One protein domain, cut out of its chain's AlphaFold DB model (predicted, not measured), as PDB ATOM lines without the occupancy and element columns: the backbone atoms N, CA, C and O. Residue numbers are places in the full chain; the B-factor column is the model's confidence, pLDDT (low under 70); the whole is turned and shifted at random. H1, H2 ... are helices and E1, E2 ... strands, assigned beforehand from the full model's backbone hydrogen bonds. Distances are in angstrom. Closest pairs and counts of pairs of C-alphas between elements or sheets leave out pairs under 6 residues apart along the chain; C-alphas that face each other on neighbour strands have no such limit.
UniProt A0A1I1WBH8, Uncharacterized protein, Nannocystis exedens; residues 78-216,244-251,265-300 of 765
ATOM      1  N   ARG A  78     129.844 181.897 148.705       90.44
ATOM      2  CA  ARG A  78     131.018 182.265 149.509       90.44
ATOM      3  C   ARG A  78     131.136 183.770 149.671       90.44
ATOM      4  O   ARG A  78     131.365 184.229 150.789       90.44
ATOM      5  N   GLU A  79     130.968 184.521 148.587       89.25
ATOM      6  CA  GLU A  79     130.992 185.984 148.625       89.25
ATOM      7  C   GLU A  79     129.848 186.515 149.488       89.25
ATOM      8  O   GLU A  79     130.082 187.324 150.389       89.25
ATOM      9  N   GLN A  80     128.633 185.984 149.317       91.25
ATOM     10  CA  GLN A  80     127.514 186.399 150.157       91.25
ATOM     11  C   GLN A  80     127.744 186.056 151.637       91.25
ATOM     12  O   GLN A  80     127.432 186.870 152.505       91.25
ATOM     13  N   ALA A  81     128.329 184.898 151.956       91.31
ATOM     14  CA  ALA A  81     128.632 184.534 153.340       91.31
ATOM     15  C   ALA A  81     129.684 185.453 153.991       91.31
ATOM     16  O   ALA A  81     129.724 185.575 155.218       91.31
ATOM     17  N   VAL A  82     130.564 186.087 153.211       91.94
ATOM     18  CA  VAL A  82     131.466 187.139 153.712       91.94
ATOM     19  C   VAL A  82     130.659 188.396 154.028       91.94
ATOM     20  O   VAL A  82     130.689 188.853 155.170       91.94
ATOM     21  N   VAL A  83     129.848 188.867 153.078       91.31
ATOM     22  CA  VAL A  83     129.007 190.067 153.238       91.31
ATOM     23  C   VAL A  83     128.038 189.941 154.416       91.31
ATOM     24  O   VAL A  83     127.901 190.868 155.214       91.31
ATOM     25  N   ASP A  84     127.392 188.787 154.575       90.44
ATOM     26  CA  ASP A  84     126.460 188.535 155.675       90.44
ATOM     27  C   ASP A  84     127.162 188.565 157.040       90.44
ATOM     28  O   ASP A  84     126.609 189.098 158.007       90.44
ATOM     29  N   ARG A  85     128.386 188.025 157.128       90.44
ATOM     30  CA  ARG A  85     129.185 188.056 158.361       90.44
ATOM     31  C   ARG A  85     129.627 189.470 158.709       90.44
ATOM     32  O   ARG A  85     129.491 189.860 159.868       90.44
ATOM     33  N   GLU A  86     130.122 190.224 157.733       90.44
ATOM     34  CA  GLU A  86     130.566 191.608 157.924       90.44
ATOM     35  C   GLU A  86     129.402 192.517 158.329       90.44
ATOM     36  O   GLU A  86     129.497 193.235 159.324       90.44
ATOM     37  N   PHE A  87     128.263 192.421 157.638       90.12
ATOM     38  CA  PHE A  87     127.070 193.197 157.974       90.12
ATOM     39  C   PHE A  87     126.567 192.877 159.389       90.12
ATOM     40  O   PHE A  87     126.281 193.788 160.167       90.12
ATOM     41  N   ALA A  88     126.521 191.592 159.762       89.44
ATOM     42  CA  ALA A  88     126.122 191.173 161.105       89.44
ATOM     43  C   ALA A  88     127.125 191.597 162.195       89.44
ATOM     44  O   ALA A  88     126.723 191.798 163.342       89.44
ATOM     45  N   ALA A  89     128.419 191.700 161.878       89.19
ATOM     46  CA  ALA A  89     129.431 192.217 162.799       89.19
ATOM     47  C   ALA A  89     129.246 193.726 163.029       89.19
ATOM     48  O   ALA A  89     129.162 194.163 164.174       89.19
ATOM     49  N   GLN A  90     129.065 194.504 161.958       91.12
ATOM     50  CA  GLN A  90     128.804 195.945 162.052       91.12
ATOM     51  C   GLN A  90     127.503 196.250 162.810       91.12
ATOM     52  O   GLN A  90     127.468 197.135 163.662       91.12
ATOM     53  N   GLN A  91     126.438 195.487 162.547       91.56
ATOM     54  CA  GLN A  91     125.157 195.615 163.247       91.56
ATOM     55  C   GLN A  91     125.297 195.337 164.752       91.56
ATOM     56  O   GLN A  91     124.740 196.074 165.565       91.56
ATOM     57  N   ARG A  92     126.095 194.328 165.137       91.69
ATOM     58  CA  ARG A  92     126.416 194.044 166.548       91.69
ATOM     59  C   ARG A  92     127.139 195.203 167.227       91.69
ATOM     60  O   ARG A  92     126.771 195.544 168.346       91.69
ATOM     61  N   VAL A  93     128.116 195.819 166.559       93.31
ATOM     62  CA  VAL A  93     128.834 196.991 167.092       93.31
ATOM     63  C   VAL A  93     127.870 198.151 167.331       93.31
ATOM     64  O   VAL A  93     127.835 198.695 168.434       93.31
ATOM     65  N   ARG A  94     127.038 198.492 166.339       93.56
ATOM     66  CA  ARG A  94     126.076 199.599 166.461       93.56
ATOM     67  C   ARG A  94     125.094 199.396 167.606       93.56
ATOM     68  O   ARG A  94     124.950 200.290 168.432       93.56
ATOM     69  N   ILE A  95     124.462 198.226 167.687       93.06
ATOM     70  CA  ILE A  95     123.478 197.934 168.738       93.06
ATOM     71  C   ILE A  95     124.150 197.923 170.116       93.06
ATOM     72  O   ILE A  95     123.618 198.518 171.044       93.06
ATOM     73  N   ALA A  96     125.350 197.349 170.254       93.44
ATOM     74  CA  ALA A  96     126.078 197.363 171.523       93.44
ATOM     75  C   ALA A  96     126.403 198.792 172.004       93.44
ATOM     76  O   ALA A  96     126.235 199.088 173.189       93.44
ATOM     77  N   VAL A  97     126.820 199.683 171.094       94.56
ATOM     78  CA  VAL A  97     127.062 201.104 171.401       94.56
ATOM     79  C   VAL A  97     125.758 201.814 171.774       94.56
ATOM     80  O   VAL A  97     125.707 202.486 172.801       94.56
ATOM     81  N   LEU A  98     124.690 201.642 170.989       94.62
ATOM     82  CA  LEU A  98     123.390 202.274 171.247       94.62
ATOM     83  C   LEU A  98     122.790 201.839 172.589       94.62
ATOM     84  O   LEU A  98     122.325 202.690 173.347       94.62
ATOM     85  N   THR A  99     122.886 200.554 172.933       93.44
ATOM     86  CA  THR A  99     122.405 200.035 174.217       93.44
ATOM     87  C   THR A  99     123.198 200.593 175.404       93.44
ATOM     88  O   THR A  99     122.607 200.938 176.428       93.44
ATOM     89  N   GLU A 100     124.521 200.743 175.290       94.38
ATOM     90  CA  GLU A 100     125.327 201.394 176.337       94.38
ATOM     91  C   GLU A 100     124.965 202.879 176.479       94.38
ATOM     92  O   GLU A 100     124.800 203.373 177.595       94.38
ATOM     93  N   LEU A 101     124.769 203.594 175.368       95.25
ATOM     94  CA  LEU A 101     124.336 204.993 175.397       95.25
ATOM     95  C   LEU A 101     122.941 205.146 176.002       95.25
ATOM     96  O   LEU A 101     122.714 206.076 176.778       95.25
ATOM     97  N   ARG A 102     122.026 204.215 175.718       95.25
ATOM     98  CA  ARG A 102     120.700 204.174 176.339       95.25
ATOM     99  C   ARG A 102     120.815 204.048 177.853       95.25
ATOM    100  O   ARG A 102     120.224 204.847 178.577       95.25
ATOM    101  N   ALA A 103     121.634 203.108 178.327       93.69
ATOM    102  CA  ALA A 103     121.866 202.907 179.754       93.69
ATOM    103  C   ALA A 103     122.443 204.163 180.427       93.69
ATOM    104  O   ALA A 103     121.997 204.528 181.520       93.69
ATOM    105  N   ARG A 104     123.391 204.849 179.772       94.94
ATOM    106  CA  ARG A 104     123.976 206.115 180.251       94.94
ATOM    107  C   ARG A 104     122.934 207.221 180.344       94.94
ATOM    108  O   ARG A 104     122.814 207.855 181.389       94.94
ATOM    109  N   VAL A 105     122.152 207.430 179.286       95.38
ATOM    110  CA  VAL A 105     121.086 208.443 179.257       95.38
ATOM    111  C   VAL A 105     120.065 208.179 180.363       95.38
ATOM    112  O   VAL A 105     119.752 209.087 181.133       95.38
ATOM    113  N   ASP A 106     119.603 206.936 180.505       94.94
ATOM    114  CA  ASP A 106     118.642 206.566 181.545       94.94
ATOM    115  C   ASP A 106     119.232 206.757 182.959       94.94
ATOM    116  O   ASP A 106     118.517 207.174 183.873       94.94
ATOM    117  N   GLN A 107     120.532 206.501 183.162       93.69
ATOM    118  CA  GLN A 107     121.206 206.755 184.441       93.69
ATOM    119  C   GLN A 107     121.294 208.248 184.763       93.69
ATOM    120  O   GLN A 107     120.978 208.641 185.885       93.69
ATOM    121  N   VAL A 108     121.669 209.090 183.800       92.75
ATOM    122  CA  VAL A 108     121.754 210.541 184.025       92.75
ATOM    123  C   VAL A 108     120.375 211.125 184.308       92.75
ATOM    124  O   VAL A 108     120.234 211.920 185.231       92.75
ATOM    125  N   VAL A 109     119.335 210.693 183.589       94.25
ATOM    126  CA  VAL A 109     117.956 211.119 183.875       94.25
ATOM    127  C   VAL A 109     117.550 210.731 185.299       94.25
ATOM    128  O   VAL A 109     117.037 211.580 186.027       94.25
ATOM    129  N   ARG A 110     117.863 209.506 185.753       93.88
ATOM    130  CA  ARG A 110     117.639 209.099 187.154       93.88
ATOM    131  C   ARG A 110     118.407 209.971 188.148       93.88
ATOM    132  O   ARG A 110     117.849 210.324 189.189       93.88
ATOM    133  N   ASN A 111     119.655 210.331 187.844       92.56
ATOM    134  CA  ASN A 111     120.455 211.203 188.704       92.56
ATOM    135  C   ASN A 111     119.830 212.606 188.810       92.56
ATOM    136  O   ASN A 111     119.701 213.138 189.913       92.56
ATOM    137  N   LEU A 112     119.363 213.165 187.689       92.75
ATOM    138  CA  LEU A 112     118.655 214.449 187.639       92.75
ATOM    139  C   LEU A 112     117.329 214.411 188.414       92.75
ATOM    140  O   LEU A 112     117.026 215.343 189.159       92.75
ATOM    141  N   ASP A 113     116.551 213.332 188.294       93.44
ATOM    142  CA  ASP A 113     115.305 213.131 189.051       93.44
ATOM    143  C   ASP A 113     115.565 213.049 190.560       93.44
ATOM    144  O   ASP A 113     114.834 213.633 191.368       93.44
ATOM    145  N   ARG A 114     116.637 212.349 190.951       91.25
ATOM    146  CA  ARG A 114     117.070 212.247 192.345       91.25
ATOM    147  C   ARG A 114     117.498 213.610 192.887       91.25
ATOM    148  O   ARG A 114     117.052 213.983 193.970       91.25
ATOM    149  N   ALA A 115     118.296 214.356 192.128       88.69
ATOM    150  CA  ALA A 115     118.747 215.691 192.504       88.69
ATOM    151  C   ALA A 115     117.574 216.680 192.629       88.69
ATOM    152  O   ALA A 115     117.475 217.384 193.632       88.69
ATOM    153  N   GLU A 116     116.628 216.685 191.683       89.69
ATOM    154  CA  GLU A 116     115.406 217.500 191.773       89.69
ATOM    155  C   GLU A 116     114.568 217.139 193.009       89.69
ATOM    156  O   GLU A 116     114.064 218.030 193.695       89.69
ATOM    157  N   SER A 117     114.434 215.846 193.327       87.94
ATOM    158  CA  SER A 117     113.725 215.398 194.530       87.94
ATOM    159  C   SER A 117     114.386 215.910 195.812       87.94
ATOM    160  O   SER A 117     113.670 216.327 196.721       87.94
ATOM    161  N   ILE A 118     115.720 215.871 195.896       84.38
ATOM    162  CA  ILE A 118     116.480 216.383 197.046       84.38
ATOM    163  C   ILE A 118     116.258 217.896 197.176       84.38
ATOM    164  O   ILE A 118     115.825 218.361 198.227       84.38
ATOM    165  N   LEU A 119     116.439 218.644 196.083       81.12
ATOM    166  CA  LEU A 119     116.300 220.105 196.054       81.12
ATOM    167  C   LEU A 119     114.883 220.603 196.391       81.12
ATOM    168  O   LEU A 119     114.734 221.724 196.866       81.12
ATOM    169  N   ARG A 120     113.838 219.802 196.137       81.38
ATOM    170  CA  ARG A 120     112.436 220.173 196.420       81.38
ATOM    171  C   ARG A 120     111.920 219.749 197.791       81.38
ATOM    172  O   ARG A 120     110.967 220.353 198.276       81.38
ATOM    173  N   ARG A 121     112.443 218.663 198.365       76.44
ATOM    174  CA  ARG A 121     111.889 218.054 199.592       76.44
ATOM    175  C   ARG A 121     112.708 218.352 200.834       76.44
ATOM    176  O   ARG A 121     112.150 218.381 201.926       76.44
ATOM    177  N   GLU A 122     114.010 218.531 200.676       68.56
ATOM    178  CA  GLU A 122     114.918 218.789 201.785       68.56
ATOM    179  C   GLU A 122     115.172 220.296 201.879       68.56
ATOM    180  O   GLU A 122     115.290 220.981 200.864       68.56
ATOM    181  N   ALA A 123     115.244 220.838 203.098       62.03
ATOM    182  CA  ALA A 123     115.709 222.205 203.304       62.03
ATOM    183  C   ALA A 123     117.222 222.242 203.028       62.03
ATOM    184  O   ALA A 123     118.030 222.037 203.932       62.03
ATOM    185  N   VAL A 124     117.599 222.409 201.760       63.31
ATOM    186  CA  VAL A 124     119.000 222.452 201.328       63.31
ATOM    187  C   VAL A 124     119.510 223.886 201.435       63.31
ATOM    188  O   VAL A 124     119.028 224.771 200.728       63.31
ATOM    189  N   ASP A 125     120.488 224.117 202.313       66.38
ATOM    190  CA  ASP A 125     121.235 225.375 202.329       66.38
ATOM    191  C   ASP A 125     122.329 225.315 201.257       66.38
ATOM    192  O   ASP A 125     123.276 224.542 201.366       66.38
ATOM    193  N   LEU A 126     122.161 226.090 200.186       68.94
ATOM    194  CA  LEU A 126     123.083 226.142 199.045       68.94
ATOM    195  C   LEU A 126     124.152 227.241 199.205       68.94
ATOM    196  O   LEU A 126     124.829 227.578 198.237       68.94
ATOM    197  N   ARG A 127     124.282 227.843 200.395       62.78
ATOM    198  CA  ARG A 127     125.196 228.966 200.655       62.78
ATOM    199  C   ARG A 127     126.647 228.517 200.856       62.78
ATOM    200  O   ARG A 127     126.918 227.486 201.463       62.78
ATOM    201  N   GLY A 128     127.583 229.371 200.437       66.06
ATOM    202  CA  GLY A 128     129.016 229.250 200.735       66.06
ATOM    203  C   GLY A 128     129.788 228.403 199.725       66.06
ATOM    204  O   GLY A 128     130.567 228.954 198.953       66.06
ATOM    205  N   ASP A 129     129.547 227.092 199.717       67.50
ATOM    206  CA  ASP A 129     130.252 226.129 198.858       67.50
ATOM    207  C   ASP A 129     129.388 225.665 197.673       67.50
ATOM    208  O   ASP A 129     128.160 225.763 197.702       67.50
ATOM    209  N   LEU A 130     130.012 225.111 196.622       71.31
ATOM    210  CA  LEU A 130     129.301 224.549 195.465       71.31
ATOM    211  C   LEU A 130     128.269 223.507 195.928       71.31
ATOM    212  O   LEU A 130     128.635 222.483 196.510       71.31
ATOM    213  N   LEU A 131     126.986 223.774 195.657       72.25
ATOM    214  CA  LEU A 131     125.848 222.963 196.116       72.25
ATOM    215  C   LEU A 131     125.777 222.810 197.654       72.25
ATOM    216  O   LEU A 131     125.300 221.791 198.152       72.25
ATOM    217  N   GLY A 132     126.262 223.795 198.418       71.31
ATOM    218  CA  GLY A 132     126.243 223.781 199.887       71.31
ATOM    219  C   GLY A 132     127.193 222.758 200.523       71.31
ATOM    220  O   GLY A 132     126.948 222.308 201.639       71.31
ATOM    221  N   GLY A 133     128.230 222.315 199.799       73.25
ATOM    222  CA  GLY A 133     129.184 221.303 200.278       73.25
ATOM    223  C   GLY A 133     128.644 219.865 200.261       73.25
ATOM    224  O   GLY A 133     129.293 218.948 200.766       73.25
ATOM    225  N   ARG A 134     127.463 219.645 199.671       79.62
ATOM    226  CA  ARG A 134     126.825 218.329 199.552       79.62
ATOM    227  C   ARG A 134     127.466 217.484 198.453       79.62
ATOM    228  O   ARG A 134     127.214 217.691 197.266       79.62
ATOM    229  N   THR A 135     128.258 216.497 198.860       81.81
ATOM    230  CA  THR A 135     128.931 215.558 197.948       81.81
ATOM    231  C   THR A 135     127.941 214.706 197.154       81.81
ATOM    232  O   THR A 135     128.179 214.431 195.984       81.81
ATOM    233  N   ASP A 136     126.788 214.369 197.734       83.31
ATOM    234  CA  ASP A 136     125.738 213.595 197.066       83.31
ATOM    235  C   ASP A 136     125.094 214.353 195.891       83.31
ATOM    236  O   ASP A 136     124.861 213.774 194.832       83.31
ATOM    237  N   LEU A 137     124.851 215.662 196.022       81.75
ATOM    238  CA  LEU A 137     124.368 216.491 194.908       81.75
ATOM    239  C   LEU A 137     125.450 216.737 193.851       81.75
ATOM    240  O   LEU A 137     125.135 216.772 192.660       81.75
ATOM    241  N   GLN A 138     126.711 216.888 194.267       84.62
ATOM    242  CA  GLN A 138     127.839 217.030 193.342       84.62
ATOM    243  C   GLN A 138     128.016 215.770 192.485       84.62
ATOM    244  O   GLN A 138     128.114 215.881 191.265       84.62
ATOM    245  N   GLU A 139     127.968 214.578 193.082       84.94
ATOM    246  CA  GLU A 139     128.053 213.305 192.352       84.94
ATOM    247  C   GLU A 139     126.885 213.117 191.370       84.94
ATOM    248  O   GLU A 139     127.088 212.669 190.238       84.94
ATOM    249  N   LEU A 140     125.664 213.505 191.754       86.31
ATOM    250  CA  LEU A 140     124.484 213.372 190.893       86.31
ATOM    251  C   LEU A 140     124.474 214.357 189.712       86.31
ATOM    252  O   LEU A 140     124.029 213.986 188.625       86.31
ATOM    253  N   LEU A 141     124.922 215.602 189.913       84.25
ATOM    254  CA  LEU A 141     124.768 216.688 188.932       84.25
ATOM    255  C   LEU A 141     126.032 216.989 188.122       84.25
ATOM    256  O   LEU A 141     125.926 217.426 186.977       84.25
ATOM    257  N   LEU A 142     127.216 216.796 188.705       84.31
ATOM    258  CA  LEU A 142     128.483 217.259 188.126       84.31
ATOM    259  C   LEU A 142     129.328 216.128 187.530       84.31
ATOM    260  O   LEU A 142     130.432 216.371 187.045       84.31
ATOM    261  N   THR A 143     128.805 214.901 187.502       86.00
ATOM    262  CA  THR A 143     129.440 213.791 186.786       86.00
ATOM    263  C   THR A 143     129.239 213.960 185.280       86.00
ATOM    264  O   THR A 143     128.133 213.779 184.765       86.00
ATOM    265  N   THR A 144     130.307 214.296 184.551       86.44
ATOM    266  CA  THR A 144     130.273 214.356 183.083       86.44
ATOM    267  C   THR A 144     130.098 212.959 182.492       86.44
ATOM    268  O   THR A 144     130.826 212.022 182.829       86.44
ATOM    269  N   VAL A 145     129.139 212.834 181.576       91.62
ATOM    270  CA  VAL A 145     128.847 211.594 180.855       91.62
ATOM    271  C   VAL A 145     129.153 211.785 179.388       91.62
ATOM    272  O   VAL A 145     128.661 212.732 178.777       91.62
ATOM    273  N   ASP A 146     129.948 210.868 178.851       93.44
ATOM    274  CA  ASP A 146     130.334 210.862 177.449       93.44
ATOM    275  C   ASP A 146     129.266 210.125 176.637       93.44
ATOM    276  O   ASP A 146     129.044 208.921 176.832       93.44
ATOM    277  N   LEU A 147     128.569 210.862 175.772       93.56
ATOM    278  CA  LEU A 147     127.488 210.352 174.926       93.56
ATOM    279  C   LEU A 147     127.901 210.240 173.451       93.56
ATOM    280  O   LEU A 147     127.050 210.024 172.580       93.56
ATOM    281  N   ARG A 148     129.204 210.325 173.153       94.19
ATOM    282  CA  ARG A 148     129.727 210.051 171.809       94.19
ATOM    283  C   ARG A 148     129.317 208.647 171.338       94.19
ATOM    284  O   ARG A 148     129.360 207.705 172.135       94.19
ATOM    285  N   PRO A 149     128.922 208.490 170.060       93.75
ATOM    286  CA  PRO A 149     129.022 209.474 168.974       93.75
ATOM    287  C   PRO A 149     127.783 210.380 168.793       93.75
ATOM    288  O   PRO A 149     127.707 211.093 167.794       93.75
ATOM    289  N   LEU A 150     126.781 210.344 169.684       91.75
ATOM    290  CA  LEU A 150     125.533 211.115 169.504       91.75
ATOM    291  C   LEU A 150     125.711 212.618 169.725       91.75
ATOM    292  O   LEU A 150     124.945 213.406 169.167       91.75
ATOM    293  N   THR A 151     126.682 212.975 170.557       91.62
ATOM    294  CA  THR A 151     127.077 214.334 170.929       91.62
ATOM    295  C   THR A 151     128.587 214.477 170.788       91.62
ATOM    296  O   THR A 151     129.304 213.497 170.565       91.62
ATOM    297  N   THR A 152     129.092 215.698 170.926       90.44
ATOM    298  CA  THR A 152     130.533 215.945 171.054       90.44
ATOM    299  C   THR A 152     130.958 216.022 172.522       90.44
ATOM    300  O   THR A 152     130.161 216.328 173.409       90.44
ATOM    301  N   ARG A 153     132.249 215.798 172.796       86.25
ATOM    302  CA  ARG A 153     132.801 215.961 174.152       86.25
ATOM    303  C   ARG A 153     132.594 217.384 174.683       86.25
ATOM    304  O   ARG A 153     132.355 217.557 175.873       86.25
ATOM    305  N   ASP A 154     132.659 218.381 173.805       89.31
ATOM    306  CA  ASP A 154     132.450 219.783 174.168       89.31
ATOM    307  C   ASP A 154     130.991 220.057 174.533       89.31
ATOM    308  O   ASP A 154     130.729 220.769 175.498       89.31
ATOM    309  N   GLU A 155     130.033 219.443 173.832       90.25
ATOM    310  CA  GLU A 155     128.617 219.488 174.213       90.25
ATOM    311  C   GLU A 155     128.380 218.819 175.570       90.25
ATOM    312  O   GLU A 155     127.647 219.356 176.400       90.25
ATOM    313  N   ASP A 156     129.011 217.671 175.822       88.94
ATOM    314  CA  ASP A 156     128.891 216.953 177.093       88.94
ATOM    315  C   ASP A 156     129.460 217.773 178.264       88.94
ATOM    316  O   ASP A 156     128.813 217.904 179.307       88.94
ATOM    317  N   LEU A 157     130.626 218.394 178.066       88.56
ATOM    318  CA  LEU A 157     131.240 219.307 179.031       88.56
ATOM    319  C   LEU A 157     130.413 220.580 179.220       88.56
ATOM    320  O   LEU A 157     130.245 221.024 180.353       88.56
ATOM    321  N   ALA A 158     129.860 221.150 178.148       89.69
ATOM    322  CA  ALA A 158     129.006 222.330 178.217       89.69
ATOM    323  C   ALA A 158     127.732 222.061 179.028       89.69
ATOM    324  O   ALA A 158     127.318 222.926 179.799       89.69
ATOM    325  N   ARG A 159     127.139 220.861 178.928       88.44
ATOM    326  CA  ARG A 159     125.993 220.460 179.766       88.44
ATOM    327  C   ARG A 159     126.361 220.412 181.249       88.44
ATOM    328  O   ARG A 159     125.644 220.979 182.074       88.44
ATOM    329  N   THR A 160     127.490 219.793 181.599       87.56
ATOM    330  CA  THR A 160     127.966 219.774 182.994       87.56
ATOM    331  C   THR A 160     128.315 221.183 183.489       87.56
ATOM    332  O   THR A 160     127.929 221.561 184.593       87.56
ATOM    333  N   ALA A 161     128.978 221.994 182.661       87.94
ATOM    334  CA  ALA A 161     129.331 223.373 182.987       87.94
ATOM    335  C   ALA A 161     128.093 224.268 183.161       87.94
ATOM    336  O   ALA A 161     128.091 225.131 184.034       87.94
ATOM    337  N   ALA A 162     127.023 224.049 182.389       88.06
ATOM    338  CA  ALA A 162     125.756 224.760 182.543       88.06
ATOM    339  C   ALA A 162     125.086 224.444 183.888       88.06
ATOM    340  O   ALA A 162     124.650 225.363 184.582       88.06
ATOM    341  N   LEU A 163     125.076 223.173 184.309       86.75
ATOM    342  CA  LEU A 163     124.600 222.778 185.642       86.75
ATOM    343  C   LEU A 163     125.457 223.391 186.754       86.75
ATOM    344  O   LEU A 163     124.916 223.897 187.737       86.75
ATOM    345  N   GLN A 164     126.780 223.403 186.582       85.31
ATOM    346  CA  GLN A 164     127.701 224.032 187.525       85.31
ATOM    347  C   GLN A 164     127.471 225.551 187.617       85.31
ATOM    348  O   GLN A 164     127.397 226.099 188.714       85.31
ATOM    349  N   ALA A 165     127.292 226.233 186.485       84.38
ATOM    350  CA  ALA A 165     126.985 227.660 186.440       84.38
ATOM    351  C   ALA A 165     125.618 227.970 187.068       84.38
ATOM    352  O   ALA A 165     125.499 228.932 187.825       84.38
ATOM    353  N   ALA A 166     124.600 227.141 186.820       82.44
ATOM    354  CA  ALA A 166     123.283 227.287 187.436       82.44
ATOM    355  C   ALA A 166     123.322 227.048 188.954       82.44
ATOM    356  O   ALA A 166     122.561 227.678 189.686       82.44
ATOM    357  N   ALA A 167     124.224 226.182 189.428       77.19
ATOM    358  CA  ALA A 167     124.484 225.970 190.849       77.19
ATOM    359  C   ALA A 167     125.202 227.166 191.503       77.19
ATOM    360  O   ALA A 167     124.912 227.477 192.653       77.19
ATOM    361  N   PHE A 168     126.088 227.864 190.779       73.31
ATOM    362  CA  PHE A 168     126.753 229.088 191.257       73.31
ATOM    363  C   PHE A 168     125.880 230.347 191.164       73.31
ATOM    364  O   PHE A 168     126.065 231.271 191.948       73.31
ATOM    365  N   ALA A 169     124.921 230.395 190.236       68.56
ATOM    366  CA  ALA A 169     123.994 231.519 190.069       68.56
ATOM    367  C   ALA A 169     122.933 231.624 191.186       68.56
ATOM    368  O   ALA A 169     122.074 232.507 191.143       68.56
ATOM    369  N   VAL A 170     122.972 230.724 192.171       63.16
ATOM    370  CA  VAL A 170     122.170 230.777 193.397       63.16
ATOM    371  C   VAL A 170     122.759 231.854 194.316       63.16
ATOM    372  O   VAL A 170     123.426 231.546 195.298       63.16
ATOM    373  N   ASP A 171     122.559 233.129 193.972       53.34
ATOM    374  CA  ASP A 171     122.996 234.247 194.814       53.34
ATOM    375  C   ASP A 171     121.876 234.735 195.749       53.34
ATOM    376  O   ASP A 171     120.686 234.762 195.413       53.34
ATOM    377  N   VAL A 172     122.282 235.065 196.972       53.06
ATOM    378  CA  VAL A 172     121.443 235.326 198.144       53.06
ATOM    379  C   VAL A 172     120.987 236.779 198.122       53.06
ATOM    380  O   VAL A 172     121.572 237.634 198.785       53.06
ATOM    381  N   ASP A 173     119.914 237.077 197.395       41.53
ATOM    382  CA  ASP A 173     119.385 238.440 197.381       41.53
ATOM    383  C   ASP A 173     118.437 238.695 198.577       41.53
ATOM    384  O   ASP A 173     117.310 238.201 198.657       41.53
ATOM    385  N   ASN A 174     118.928 239.475 199.546       41.31
ATOM    386  CA  ASN A 174     118.150 240.304 200.478       41.31
ATOM    387  C   ASN A 174     117.006 239.650 201.284       41.31
ATOM    388  O   ASN A 174     115.884 240.161 201.326       41.31
ATOM    389  N   GLY A 175     117.295 238.576 202.030       42.03
ATOM    390  CA  GLY A 175     116.533 238.216 203.242       42.03
ATOM    391  C   GLY A 175     115.041 237.887 203.060       42.03
ATOM    392  O   GLY A 175     114.321 237.771 204.051       42.03
ATOM    393  N   LYS A 176     114.566 237.704 201.824       40.38
ATOM    394  CA  LYS A 176     113.229 237.193 201.503       40.38
ATOM    395  C   LYS A 176     113.373 235.931 200.658       40.38
ATOM    396  O   LYS A 176     114.047 235.937 199.638       40.38
ATOM    397  N   LEU A 177     112.735 234.851 201.110       41.56
ATOM    398  CA  LEU A 177     112.674 233.547 200.442       41.56
ATOM    399  C   LEU A 177     111.953 233.657 199.082       41.56
ATOM    400  O   LEU A 177     110.754 233.406 198.990       41.56
ATOM    401  N   GLY A 178     112.664 234.035 198.020       52.28
ATOM    402  CA  GLY A 178     112.392 233.476 196.692       52.28
ATOM    403  C   GLY A 178     112.978 232.062 196.629       52.28
ATOM    404  O   GLY A 178     113.944 231.807 197.337       52.28
ATOM    405  N   GLU A 179     112.403 231.139 195.847       55.88
ATOM    406  CA  GLU A 179     112.897 229.750 195.749       55.88
ATOM    407  C   GLU A 179     114.374 229.721 195.285       55.88
ATOM    408  O   GLU A 179     114.635 229.892 194.090       55.88
ATOM    409  N   PRO A 180     115.357 229.485 196.180       58.97
ATOM    410  CA  PRO A 180     116.780 229.629 195.854       58.97
ATOM    411  C   PRO A 180     117.261 228.595 194.820       58.97
ATOM    412  O   PRO A 180     118.282 228.781 194.176       58.97
ATOM    413  N   ALA A 181     116.495 227.525 194.592       66.12
ATOM    414  CA  ALA A 181     116.814 226.482 193.624       66.12
ATOM    415  C   ALA A 181     116.262 226.741 192.204       66.12
ATOM    416  O   ALA A 181     116.487 225.923 191.314       66.12
ATOM    417  N   ALA A 182     115.530 227.835 191.950       74.62
ATOM    418  CA  ALA A 182     114.791 228.016 190.692       74.62
ATOM    419  C   ALA A 182     115.657 228.007 189.403       74.62
ATOM    420  O   ALA A 182     115.231 227.380 188.425       74.62
ATOM    421  N   PRO A 183     116.854 228.635 189.346       81.00
ATOM    422  CA  PRO A 183     117.740 228.553 188.179       81.00
ATOM    423  C   PRO A 183     118.284 227.136 187.944       81.00
ATOM    424  O   PRO A 183     118.233 226.638 186.820       81.00
ATOM    425  N   LEU A 184     118.721 226.458 189.010       83.62
ATOM    426  CA  LEU A 184     119.234 225.087 188.955       83.62
ATOM    427  C   LEU A 184     118.142 224.084 188.556       83.62
ATOM    428  O   LEU A 184     118.365 223.241 187.695       83.62
ATOM    429  N   LEU A 185     116.931 224.210 189.104       85.94
ATOM    430  CA  LEU A 185     115.776 223.384 188.732       85.94
ATOM    431  C   LEU A 185     115.353 223.599 187.271       85.94
ATOM    432  O   LEU A 185     114.950 222.649 186.597       85.94
ATOM    433  N   ARG A 186     115.456 224.833 186.763       88.56
ATOM    434  CA  ARG A 186     115.197 225.139 185.349       88.56
ATOM    435  C   ARG A 186     116.218 224.458 184.442       88.56
ATOM    436  O   ARG A 186     115.814 223.888 183.428       88.56
ATOM    437  N   GLU A 187     117.493 224.495 184.819       90.69
ATOM    438  CA  GLU A 187     118.566 223.846 184.066       90.69
ATOM    439  C   GLU A 187     118.441 222.318 184.115       90.69
ATOM    440  O   GLU A 187     118.457 221.680 183.068       90.69
ATOM    441  N   ILE A 188     118.162 221.727 185.285       91.44
ATOM    442  CA  ILE A 188     117.836 220.294 185.419       91.44
ATOM    443  C   ILE A 188     116.691 219.906 184.468       91.44
ATOM    444  O   ILE A 188     116.782 218.910 183.747       91.44
ATOM    445  N   GLY A 189     115.631 220.716 184.403       92.00
ATOM    446  CA  GLY A 189     114.522 220.498 183.474       92.00
ATOM    447  C   GLY A 189     114.912 220.633 181.995       92.00
ATOM    448  O   GLY A 189     114.381 219.905 181.152       92.00
ATOM    449  N   ALA A 190     115.831 221.540 181.653       93.12
ATOM    450  CA  ALA A 190     116.350 221.694 180.293       93.12
ATOM    451  C   ALA A 190     117.208 220.489 179.874       93.12
ATOM    452  O   ALA A 190     116.951 219.905 178.817       93.12
ATOM    453  N   GLN A 191     118.131 220.067 180.737       93.31
ATOM    454  CA  GLN A 191     118.992 218.899 180.544       93.31
ATOM    455  C   GLN A 191     118.175 217.611 180.410       93.31
ATOM    456  O   GLN A 191     118.385 216.836 179.475       93.31
ATOM    457  N   ARG A 192     117.158 217.412 181.263       94.88
ATOM    458  CA  ARG A 192     116.243 216.266 181.152       94.88
ATOM    459  C   ARG A 192     115.571 216.215 179.779       94.88
ATOM    460  O   ARG A 192     115.564 215.159 179.157       94.88
ATOM    461  N   ARG A 193     115.043 217.338 179.274       95.00
ATOM    462  CA  ARG A 193     114.405 217.384 177.943       95.00
ATOM    463  C   ARG A 193     115.376 217.019 176.820       95.00
ATOM    464  O   ARG A 193     114.989 216.280 175.918       95.00
ATOM    465  N   GLN A 194     116.614 217.510 176.880       93.44
ATOM    466  CA  GLN A 194     117.650 217.163 175.901       93.44
ATOM    467  C   GLN A 194     117.983 215.665 175.944       93.44
ATOM    468  O   GLN A 194     117.994 215.008 174.906       93.44
ATOM    469  N   LEU A 195     118.163 215.099 177.139       93.94
ATOM    470  CA  LEU A 195     118.444 213.673 177.326       93.94
ATOM    471  C   LEU A 195     117.282 212.783 176.878       93.94
ATOM    472  O   LEU A 195     117.506 211.778 176.214       93.94
ATOM    473  N   THR A 196     116.035 213.164 177.156       94.88
ATOM    474  CA  THR A 196     114.860 212.444 176.640       94.88
ATOM    475  C   THR A 196     114.789 212.497 175.110       94.88
ATOM    476  O   THR A 196     114.422 211.504 174.481       94.88
ATOM    477  N   ALA A 197     115.175 213.614 174.483       93.88
ATOM    478  CA  ALA A 197     115.254 213.704 173.025       93.88
ATOM    479  C   ALA A 197     116.354 212.792 172.446       93.88
ATOM    480  O   ALA A 197     116.128 212.140 171.424       93.88
ATOM    481  N   LEU A 198     117.506 212.689 173.121       94.12
ATOM    482  CA  LEU A 198     118.569 211.741 172.771       94.12
ATOM    483  C   LEU A 198     118.123 210.286 172.957       94.12
ATOM    484  O   LEU A 198     118.359 209.468 172.073       94.12
ATOM    485  N   ALA A 199     117.404 209.972 174.036       95.31
ATOM    486  CA  ALA A 199     116.818 208.652 174.262       95.31
ATOM    487  C   ALA A 199     115.883 208.258 173.105       95.31
ATOM    488  O   ALA A 199     116.023 207.194 172.509       95.31
ATOM    489  N   ALA A 200     115.001 209.176 172.696       94.06
ATOM    490  CA  ALA A 200     114.114 208.965 171.555       94.06
ATOM    491  C   ALA A 200     114.868 208.828 170.218       94.06
ATOM    492  O   ALA A 200     114.350 208.204 169.290       94.06
ATOM    493  N   ARG A 201     116.057 209.433 170.082       93.56
ATOM    494  CA  ARG A 201     116.946 209.265 168.921       93.56
ATOM    495  C   ARG A 201     117.581 207.876 168.908       93.56
ATOM    496  O   ARG A 201     117.537 207.220 167.872       93.56
ATOM    497  N   ILE A 202     118.075 207.403 170.052       93.88
ATOM    498  CA  ILE A 202     118.599 206.038 170.212       93.88
ATOM    499  C   ILE A 202     117.529 205.014 169.825       93.88
ATOM    500  O   ILE A 202     117.781 204.169 168.972       93.88
ATOM    501  N   ASP A 203     116.302 205.172 170.325       92.25
ATOM    502  CA  ASP A 203     115.193 204.259 170.018       92.25
ATOM    503  C   ASP A 203     114.831 204.234 168.518       92.25
ATOM    504  O   ASP A 203     114.237 203.273 168.025       92.25
ATOM    505  N   ARG A 204     115.116 205.306 167.763       91.50
ATOM    506  CA  ARG A 204     114.954 205.315 166.296       91.50
ATOM    507  C   ARG A 204     116.084 204.560 165.611       91.50
ATOM    508  O   ARG A 204     115.802 203.740 164.743       91.50
ATOM    509  N   LEU A 205     117.324 204.810 166.024       92.00
ATOM    510  CA  LEU A 205     118.504 204.138 165.484       92.00
ATOM    511  C   LEU A 205     118.447 202.627 165.737       92.00
ATOM    512  O   LEU A 205     118.639 201.860 164.801       92.00
ATOM    513  N   GLU A 206     118.073 202.191 166.942       90.19
ATOM    514  CA  GLU A 206     117.895 200.766 167.254       90.19
ATOM    515  C   GLU A 206     116.787 200.127 166.404       90.19
ATOM    516  O   GLU A 206     116.967 199.041 165.855       90.19
ATOM    517  N   ARG A 207     115.651 200.816 166.211       88.81
ATOM    518  CA  ARG A 207     114.576 200.328 165.325       88.81
ATOM    519  C   ARG A 207     115.016 200.217 163.870       88.81
ATOM    520  O   ARG A 207     114.618 199.271 163.195       88.81
ATOM    521  N   ARG A 208     115.814 201.170 163.391       88.69
ATOM    522  CA  ARG A 208     116.386 201.164 162.041       88.69
ATOM    523  C   ARG A 208     117.366 200.006 161.852       88.69
ATOM    524  O   ARG A 208     117.369 199.374 160.799       88.69
ATOM    525  N   ASP A 209     118.193 199.750 162.859       86.56
ATOM    526  CA  ASP A 209     119.210 198.704 162.851       86.56
ATOM    527  C   ASP A 209     118.633 197.294 163.038       86.56
ATOM    528  O   ASP A 209     119.278 196.325 162.652       86.56
ATOM    529  N   GLY A 210     117.404 197.158 163.541       76.62
ATOM    530  CA  GLY A 210     116.732 195.873 163.741       76.62
ATOM    531  C   GLY A 210     117.198 195.136 165.002       76.62
ATOM    532  O   GLY A 210     118.120 195.551 165.695       76.62
ATOM    533  N   ALA A 211     116.545 194.017 165.328       67.06
ATOM    534  CA  ALA A 211     116.828 193.272 166.554       67.06
ATOM    535  C   ALA A 211     117.968 192.257 166.351       67.06
ATOM    536  O   ALA A 211     117.751 191.173 165.809       67.06
ATOM    537  N   VAL A 212     119.174 192.582 166.824       81.75
ATOM    538  CA  VAL A 212     120.225 191.584 167.080       81.75
ATOM    539  C   VAL A 212     120.258 191.290 168.566       81.75
ATOM    540  O   VAL A 212     120.286 192.207 169.384       81.75
ATOM    541  N   ALA A 213     120.279 190.007 168.918       80.56
ATOM    542  CA  ALA A 213     120.500 189.605 170.296       80.56
ATOM    543  C   ALA A 213     121.921 190.000 170.718       80.56
ATOM    544  O   ALA A 213     122.904 189.481 170.183       80.56
ATOM    545  N   ILE A 214     122.014 190.917 171.675       86.38
ATOM    546  CA  ILE A 214     123.245 191.214 172.399       86.38
ATOM    547  C   ILE A 214     123.130 190.639 173.811       86.38
ATOM    548  O   ILE A 214     122.061 190.654 174.421       86.38
ATOM    549  N   ASP A 215     124.236 190.121 174.326       88.44
ATOM    550  CA  ASP A 215     124.353 189.765 175.732       88.44
ATOM    551  C   ASP A 215     124.513 191.044 176.561       88.44
ATOM    552  O   ASP A 215     125.557 191.706 176.498       88.44
ATOM    553  N   THR A 216     123.446 191.396 177.280       84.19
ATOM    554  CA  THR A 216     123.346 192.560 178.170       84.19
ATOM    555  C   THR A 216     123.737 192.248 179.612       84.19
ATOM    556  O   THR A 216     123.656 193.142 180.457       84.19
ATOM    557  N   VAL A 244     134.696 204.503 178.507       92.06
ATOM    558  CA  VAL A 244     134.136 203.462 179.380       92.06
ATOM    559  C   VAL A 244     133.905 204.010 180.789       92.06
ATOM    560  O   VAL A 244     132.840 203.752 181.348       92.06
ATOM    561  N   LEU A 245     134.833 204.799 181.344       89.12
ATOM    562  CA  LEU A 245     134.686 205.390 182.683       89.12
ATOM    563  C   LEU A 245     133.699 206.556 182.757       89.12
ATOM    564  O   LEU A 245     133.052 206.728 183.790       89.12
ATOM    565  N   SER A 246     133.549 207.345 181.693       89.31
ATOM    566  CA  SER A 246     132.625 208.489 181.641       89.31
ATOM    567  C   SER A 246     131.157 208.060 181.469       89.31
ATOM    568  O   SER A 246     130.464 208.488 180.547       89.31
ATOM    569  N   SER A 247     130.681 207.189 182.360       86.44
ATOM    570  CA  SER A 247     129.413 206.456 182.265       86.44
ATOM    571  C   SER A 247     128.237 207.054 183.035       86.44
ATOM    572  O   SER A 247     127.115 206.564 182.917       86.44
ATOM    573  N   GLY A 248     128.486 208.062 183.872       81.62
ATOM    574  CA  GLY A 248     127.475 208.583 184.797       81.62
ATOM    575  C   GLY A 248     127.228 207.704 186.023       81.62
ATOM    576  O   GLY A 248     126.150 207.782 186.611       81.62
ATOM    577  N   GLY A 249     128.197 206.861 186.398       82.12
ATOM    578  CA  GLY A 249     128.128 206.022 187.601       82.12
ATOM    579  C   GLY A 249     127.544 204.626 187.375       82.12
ATOM    580  O   GLY A 249     127.126 203.974 188.329       82.12
ATOM    581  N   LEU A 250     127.502 204.140 186.130       88.94
ATOM    582  CA  LEU A 250     127.107 202.760 185.844       88.94
ATOM    583  C   LEU A 250     128.220 201.782 186.267       88.94
ATOM    584  O   LEU A 250     129.341 201.918 185.772       88.94
ATOM    585  N   PRO A 251     127.938 200.764 187.101       87.81
ATOM    586  CA  PRO A 251     128.954 199.811 187.563       87.81
ATOM    587  C   PRO A 251     129.294 198.738 186.519       87.81
ATOM    588  O   PRO A 251     130.382 198.167 186.540       87.81
ATOM    589  N   LEU A 265     138.871 196.265 168.851       90.50
ATOM    590  CA  LEU A 265     139.071 197.578 169.470       90.50
ATOM    591  C   LEU A 265     138.927 198.731 168.471       90.50
ATOM    592  O   LEU A 265     138.253 199.717 168.756       90.50
ATOM    593  N   LYS A 266     139.541 198.597 167.291       90.69
ATOM    594  CA  LYS A 266     139.583 199.652 166.275       90.69
ATOM    595  C   LYS A 266     138.197 199.949 165.705       90.69
ATOM    596  O   LYS A 266     137.816 201.111 165.615       90.69
ATOM    597  N   THR A 267     137.429 198.917 165.353       90.69
ATOM    598  CA  THR A 267     136.072 199.093 164.811       90.69
ATOM    599  C   THR A 267     135.146 199.709 165.857       90.69
ATOM    600  O   THR A 267     134.325 200.570 165.533       90.69
ATOM    601  N   LEU A 268     135.299 199.318 167.127       94.25
ATOM    602  CA  LEU A 268     134.549 199.930 168.220       94.25
ATOM    603  C   LEU A 268     134.957 201.395 168.446       94.25
ATOM    604  O   LEU A 268     134.086 202.250 168.587       94.25
ATOM    605  N   ALA A 269     136.255 201.703 168.449       93.06
ATOM    606  CA  ALA A 269     136.757 203.069 168.591       93.06
ATOM    607  C   ALA A 269     136.267 203.965 167.446       93.06
ATOM    608  O   ALA A 269     135.793 205.074 167.687       93.06
ATOM    609  N   GLU A 270     136.292 203.464 166.209       93.38
ATOM    610  CA  GLU A 270     135.746 204.161 165.046       93.38
ATOM    611  C   GLU A 270     134.240 204.424 165.211       93.38
ATOM    612  O   GLU A 270     133.787 205.547 164.987       93.38
ATOM    613  N   ALA A 271     133.473 203.437 165.692       93.88
ATOM    614  CA  ALA A 271     132.045 203.594 165.965       93.88
ATOM    615  C   ALA A 271     131.750 204.648 167.035       93.88
ATOM    616  O   ALA A 271     130.781 205.393 166.892       93.88
ATOM    617  N   VAL A 272     132.563 204.720 168.088       95.06
ATOM    618  CA  VAL A 272     132.347 205.635 169.217       95.06
ATOM    619  C   VAL A 272     132.837 207.050 168.909       95.06
ATOM    620  O   VAL A 272     132.172 208.017 169.270       95.06
ATOM    621  N   PHE A 273     133.984 207.201 168.247       93.75
ATOM    622  CA  PHE A 273     134.645 208.503 168.098       93.75
ATOM    623  C   PHE A 273     134.460 209.156 166.732       93.75
ATOM    624  O   PHE A 273     134.734 210.350 166.606       93.75
ATOM    625  N   THR A 274     133.960 208.427 165.731       92.88
ATOM    626  CA  THR A 274     133.739 208.960 164.380       92.88
ATOM    627  C   THR A 274     132.250 208.901 164.018       92.88
ATOM    628  O   THR A 274     131.778 207.893 163.491       92.88
ATOM    629  N   PRO A 275     131.480 209.991 164.225       88.81
ATOM    630  CA  PRO A 275     130.052 210.024 163.883       88.81
ATOM    631  C   PRO A 275     129.772 209.738 162.398       88.81
ATOM    632  O   PRO A 275     128.750 209.156 162.050       88.81
ATOM    633  N   GLY A 276     130.705 210.115 161.517       88.50
ATOM    634  CA  GLY A 276     130.644 209.857 160.076       88.50
ATOM    635  C   GLY A 276     131.187 208.494 159.634       88.50
ATOM    636  O   GLY A 276     131.374 208.303 158.435       88.50
ATOM    637  N   ALA A 277     131.485 207.569 160.555       91.12
ATOM    638  CA  ALA A 277     132.031 206.262 160.198       91.12
ATOM    639  C   ALA A 277     131.099 205.514 159.237       91.12
ATOM    640  O   ALA A 277     129.872 205.538 159.388       91.12
ATOM    641  N   ALA A 278     131.685 204.791 158.279       88.00
ATOM    642  CA  ALA A 278     130.930 204.049 157.269       88.00
ATOM    643  C   ALA A 278     129.946 203.047 157.897       88.00
ATOM    644  O   ALA A 278     128.860 202.826 157.362       88.00
ATOM    645  N   LEU A 279     130.287 202.504 159.073       89.88
ATOM    646  CA  LEU A 279     129.422 201.592 159.818       89.88
ATOM    647  C   LEU A 279     128.068 202.211 160.179       89.88
ATOM    648  O   LEU A 279     127.087 201.478 160.204       89.88
ATOM    649  N   TRP A 280     127.983 203.526 160.414       90.00
ATOM    650  CA  TRP A 280     126.732 204.221 160.742       90.00
ATOM    651  C   TRP A 280     125.872 204.536 159.514       90.00
ATOM    652  O   TRP A 280     124.712 204.920 159.687       90.00
ATOM    653  N   GLN A 281     126.423 204.385 158.299       86.69
ATOM    654  CA  GLN A 281     125.780 204.687 157.011       86.69
ATOM    655  C   GLN A 281     125.068 206.054 157.014       86.69
ATOM    656  O   GLN A 281     123.903 206.172 156.650       86.69
ATOM    657  N   GLY A 282     125.754 207.087 157.515       84.38
ATOM    658  CA  GLY A 282     125.211 208.448 157.616       84.38
ATOM    659  C   GLY A 282     124.208 208.666 158.754       84.38
ATOM    660  O   GLY A 282     123.845 209.803 159.018       84.38
ATOM    661  N   GLY A 283     123.825 207.623 159.495       84.31
ATOM    662  CA  GLY A 283     122.785 207.662 160.527       84.31
ATOM    663  C   GLY A 283     122.948 208.663 161.657       84.31
ATOM    664  O   GLY A 283     121.972 209.007 162.305       84.31
ATOM    665  N   LEU A 284     124.174 209.094 161.936       88.81
ATOM    666  CA  LEU A 284     124.449 210.040 163.014       88.81
ATOM    667  C   LEU A 284     124.609 211.482 162.526       88.81
ATOM    668  O   LEU A 284     124.575 212.397 163.348       88.81
ATOM    669  N   VAL A 285     124.777 211.679 161.214       88.19
ATOM    670  CA  VAL A 285     125.120 212.969 160.596       88.19
ATOM    671  C   VAL A 285     123.993 213.475 159.692       88.19
ATOM    672  O   VAL A 285     123.711 214.670 159.687       88.19
ATOM    673  N   ASP A 286     123.328 212.581 158.957       85.50
ATOM    674  CA  ASP A 286     122.196 212.896 158.087       85.50
ATOM    675  C   ASP A 286     120.864 212.590 158.807       85.50
ATOM    676  O   ASP A 286     120.581 211.425 159.106       85.50
ATOM    677  N   PRO A 287     120.012 213.607 159.059       83.38
ATOM    678  CA  PRO A 287     118.714 213.421 159.701       83.38
ATOM    679  C   PRO A 287     117.794 212.440 158.972       83.38
ATOM    680  O   PRO A 287     116.963 211.805 159.615       83.38
ATOM    681  N   ILE A 288     117.911 212.309 157.646       84.50
ATOM    682  CA  ILE A 288     117.076 211.388 156.862       84.50
ATOM    683  C   ILE A 288     117.561 209.947 157.052       84.50
ATOM    684  O   ILE A 288     116.739 209.035 157.180       84.50
ATOM    685  N   ALA A 289     118.876 209.742 157.158       83.25
ATOM    686  CA  ALA A 289     119.488 208.423 157.314       83.25
ATOM    687  C   ALA A 289     119.114 207.721 158.639       83.25
ATOM    688  O   ALA A 289     119.219 206.495 158.754       83.25
ATOM    689  N   GLU A 290     118.643 208.466 159.646       83.75
ATOM    690  CA  GLU A 290     118.060 207.914 160.882       83.75
ATOM    691  C   GLU A 290     116.781 207.101 160.633       83.75
ATOM    692  O   GLU A 290     116.450 206.212 161.419       83.75
ATOM    693  N   TYR A 291     116.059 207.399 159.550       83.94
ATOM    694  CA  TYR A 291     114.758 206.805 159.234       83.94
ATOM    695  C   TYR A 291     114.824 205.780 158.096       83.94
ATOM    696  O   TYR A 291     113.836 205.096 157.830       83.94
ATOM    697  N   THR A 292     115.967 205.649 157.424       82.25
ATOM    698  CA  THR A 292     116.151 204.717 156.306       82.25
ATOM    699  C   THR A 292     116.695 203.380 156.789       82.25
ATOM    700  O   THR A 292     117.767 203.333 157.389       82.25
ATOM    701  N   ALA A 293     115.986 202.287 156.503       81.81
ATOM    702  CA  ALA A 293     116.463 200.940 156.812       81.81
ATOM    703  C   ALA A 293     117.826 200.676 156.152       81.81
ATOM    704  O   ALA A 293     118.022 200.983 154.974       81.81
ATOM    705  N   LEU A 294     118.755 200.088 156.908       84.38
ATOM    706  CA  LEU A 294     120.073 199.753 156.380       84.38
ATOM    707  C   LEU A 294     119.963 198.550 155.451       84.38
ATOM    708  O   LEU A 294     119.455 197.493 155.834       84.38
ATOM    709  N   GLN A 295     120.470 198.706 154.236       80.75
ATOM    710  CA  GLN A 295     120.528 197.620 153.273       80.75
ATOM    711  C   GLN A 295     121.909 196.967 153.294       80.75
ATOM    712  O   GLN A 295     122.937 197.621 153.490       80.75
ATOM    713  N   LYS A 296     121.931 195.652 153.075       86.81
ATOM    714  CA  LYS A 296     123.177 194.940 152.785       86.81
ATOM    715  C   LYS A 296     123.736 195.434 151.445       86.81
ATOM    716  O   LYS A 296     122.953 195.780 150.566       86.81
ATOM    717  N   PRO A 297     125.061 195.428 151.239       86.06
ATOM    718  CA  PRO A 297     125.639 195.835 149.959       86.06
ATOM    719  C   PRO A 297     125.320 194.836 148.833       86.06
ATOM    720  O   PRO A 297     125.192 195.236 147.677       86.06
ATOM    721  N   SER A 298     125.148 193.554 149.170       90.62
ATOM    722  CA  SER A 298     124.686 192.519 148.248       90.62
ATOM    723  C   SER A 298     123.731 191.534 148.915       90.62
ATOM    724  O   SER A 298     123.723 191.365 150.141       90.62
ATOM    725  N   VAL A 299     122.945 190.855 148.087       91.38
ATOM    726  CA  VAL A 299     122.082 189.737 148.478       91.38
ATOM    727  C   VAL A 299     122.341 188.535 147.580       91.38
ATOM    728  O   VAL A 299     122.652 188.684 146.397       91.38
ATOM    729  N   ARG A 300     122.186 187.327 148.139       91.94
ATOM    730  CA  ARG A 300     122.272 186.094 147.354       91.94
ATOM    731  C   ARG A 300     121.156 186.085 146.322       91.94
ATOM    732  O   ARG A 300     119.985 185.982 146.686       91.94
TER     733      ARG A 300
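Overview. This is residues 78 to 216, 244 to 251 and 265 to 300 of the 765 residues of an uncharacterized protein of Nannocystis exedens (UniProt A0A1I1WBH8). A long rod of helices is built along one very long helix, H1, with H5 running back beside it and H4 paired with H5 as a helical hairpin; H1, H5 and H4 make a triangle across the rod, with H1 and H4 apart. The short H3 closes the gap between H1 and H4, with the tiny H2 next to it, while H6 packs across H1 nearer its beginning; residues 173 to 178 stick out at one end of the rod, and the strand E1 is at the other, near the start of H1. The printed part has 183 residues, with six named helices and one named strand in the order H1, H2, H3, H4, H5, H6, E1, and its class is mostly helix. It is loose, with a radius of gyration of the C-alphas of 20.5 A and spans of 78 by 31 by 25 A.

Arrangement. H1, residues 78 to 121, touches H5, residues 182 to 209, at a shallow tilt of 19 degrees, opposite ways; their closest C-alphas are those of Val 109 and Arg 192, 6.1 A apart. With residues 108 to 115 alone, H1 touches H3, residues 135 to 142, at a steep tilt of 49 degrees, the closest C-alphas being Asn 111 and Leu 140, 5.1 A. H2, residues 130 to 133, and H3 only just touch, only at the corner, with 3 pairs of C-alphas within 8 A. H4, residues 153 to 168, touches H2, with C-alphas 131 and 167 closest at 6.2 A, and touches H3, with C-alphas 142 and 160 closest at 5.7 A. H4 and H5 form a hairpin at a shallow tilt of 23 degrees, with C-alphas 166 and 184 closest at 4.9 A; H1 and H4 are apart. H6, residues 265 to 273, touches residues 93 to 97 of H1 alone, at a steep tilt of 50 degrees, with C-alphas 93 and 268 closest at 6.5 A. E1, residues 298 to 300, pairs with no named strand; its closest C-alpha to H1 is that of Arg 300, 6.0 A from that of Gln 80. In H1, H3, H4, H5 and H6 every O i to N i+4 pair is within hydrogen-bond range; H2 is too short for one.

Along the chain. H1 begins at C-alpha 78 (131.018, 182.265, 149.509) and is 64.5 A long. H4 measures 22.4 A and H5 40.7 A, the latter ending at C-alpha 209 (119.210, 198.704, 162.851). H2, H3 and H6 measure 5.8 A, 10.0 A and 11.9 A. E1, 6.9 A long, ends at C-alpha 300 (122.272, 186.094, 147.354).

Size, cuts and confidence. The C-alphas of Arg 78 and Gly 175 are the two farthest apart, 78.9 A. Residues 217 to 243 and 252 to 264 are not printed, with gaps of 15.4 A and 20.8 A between the C-alphas across the cuts. The links H4 to H5 and H6 to E1 are long. The mean pLDDT of the printed part is 84.8, and it is under 70 at residues 122 to 129, 169 to 181 and 211.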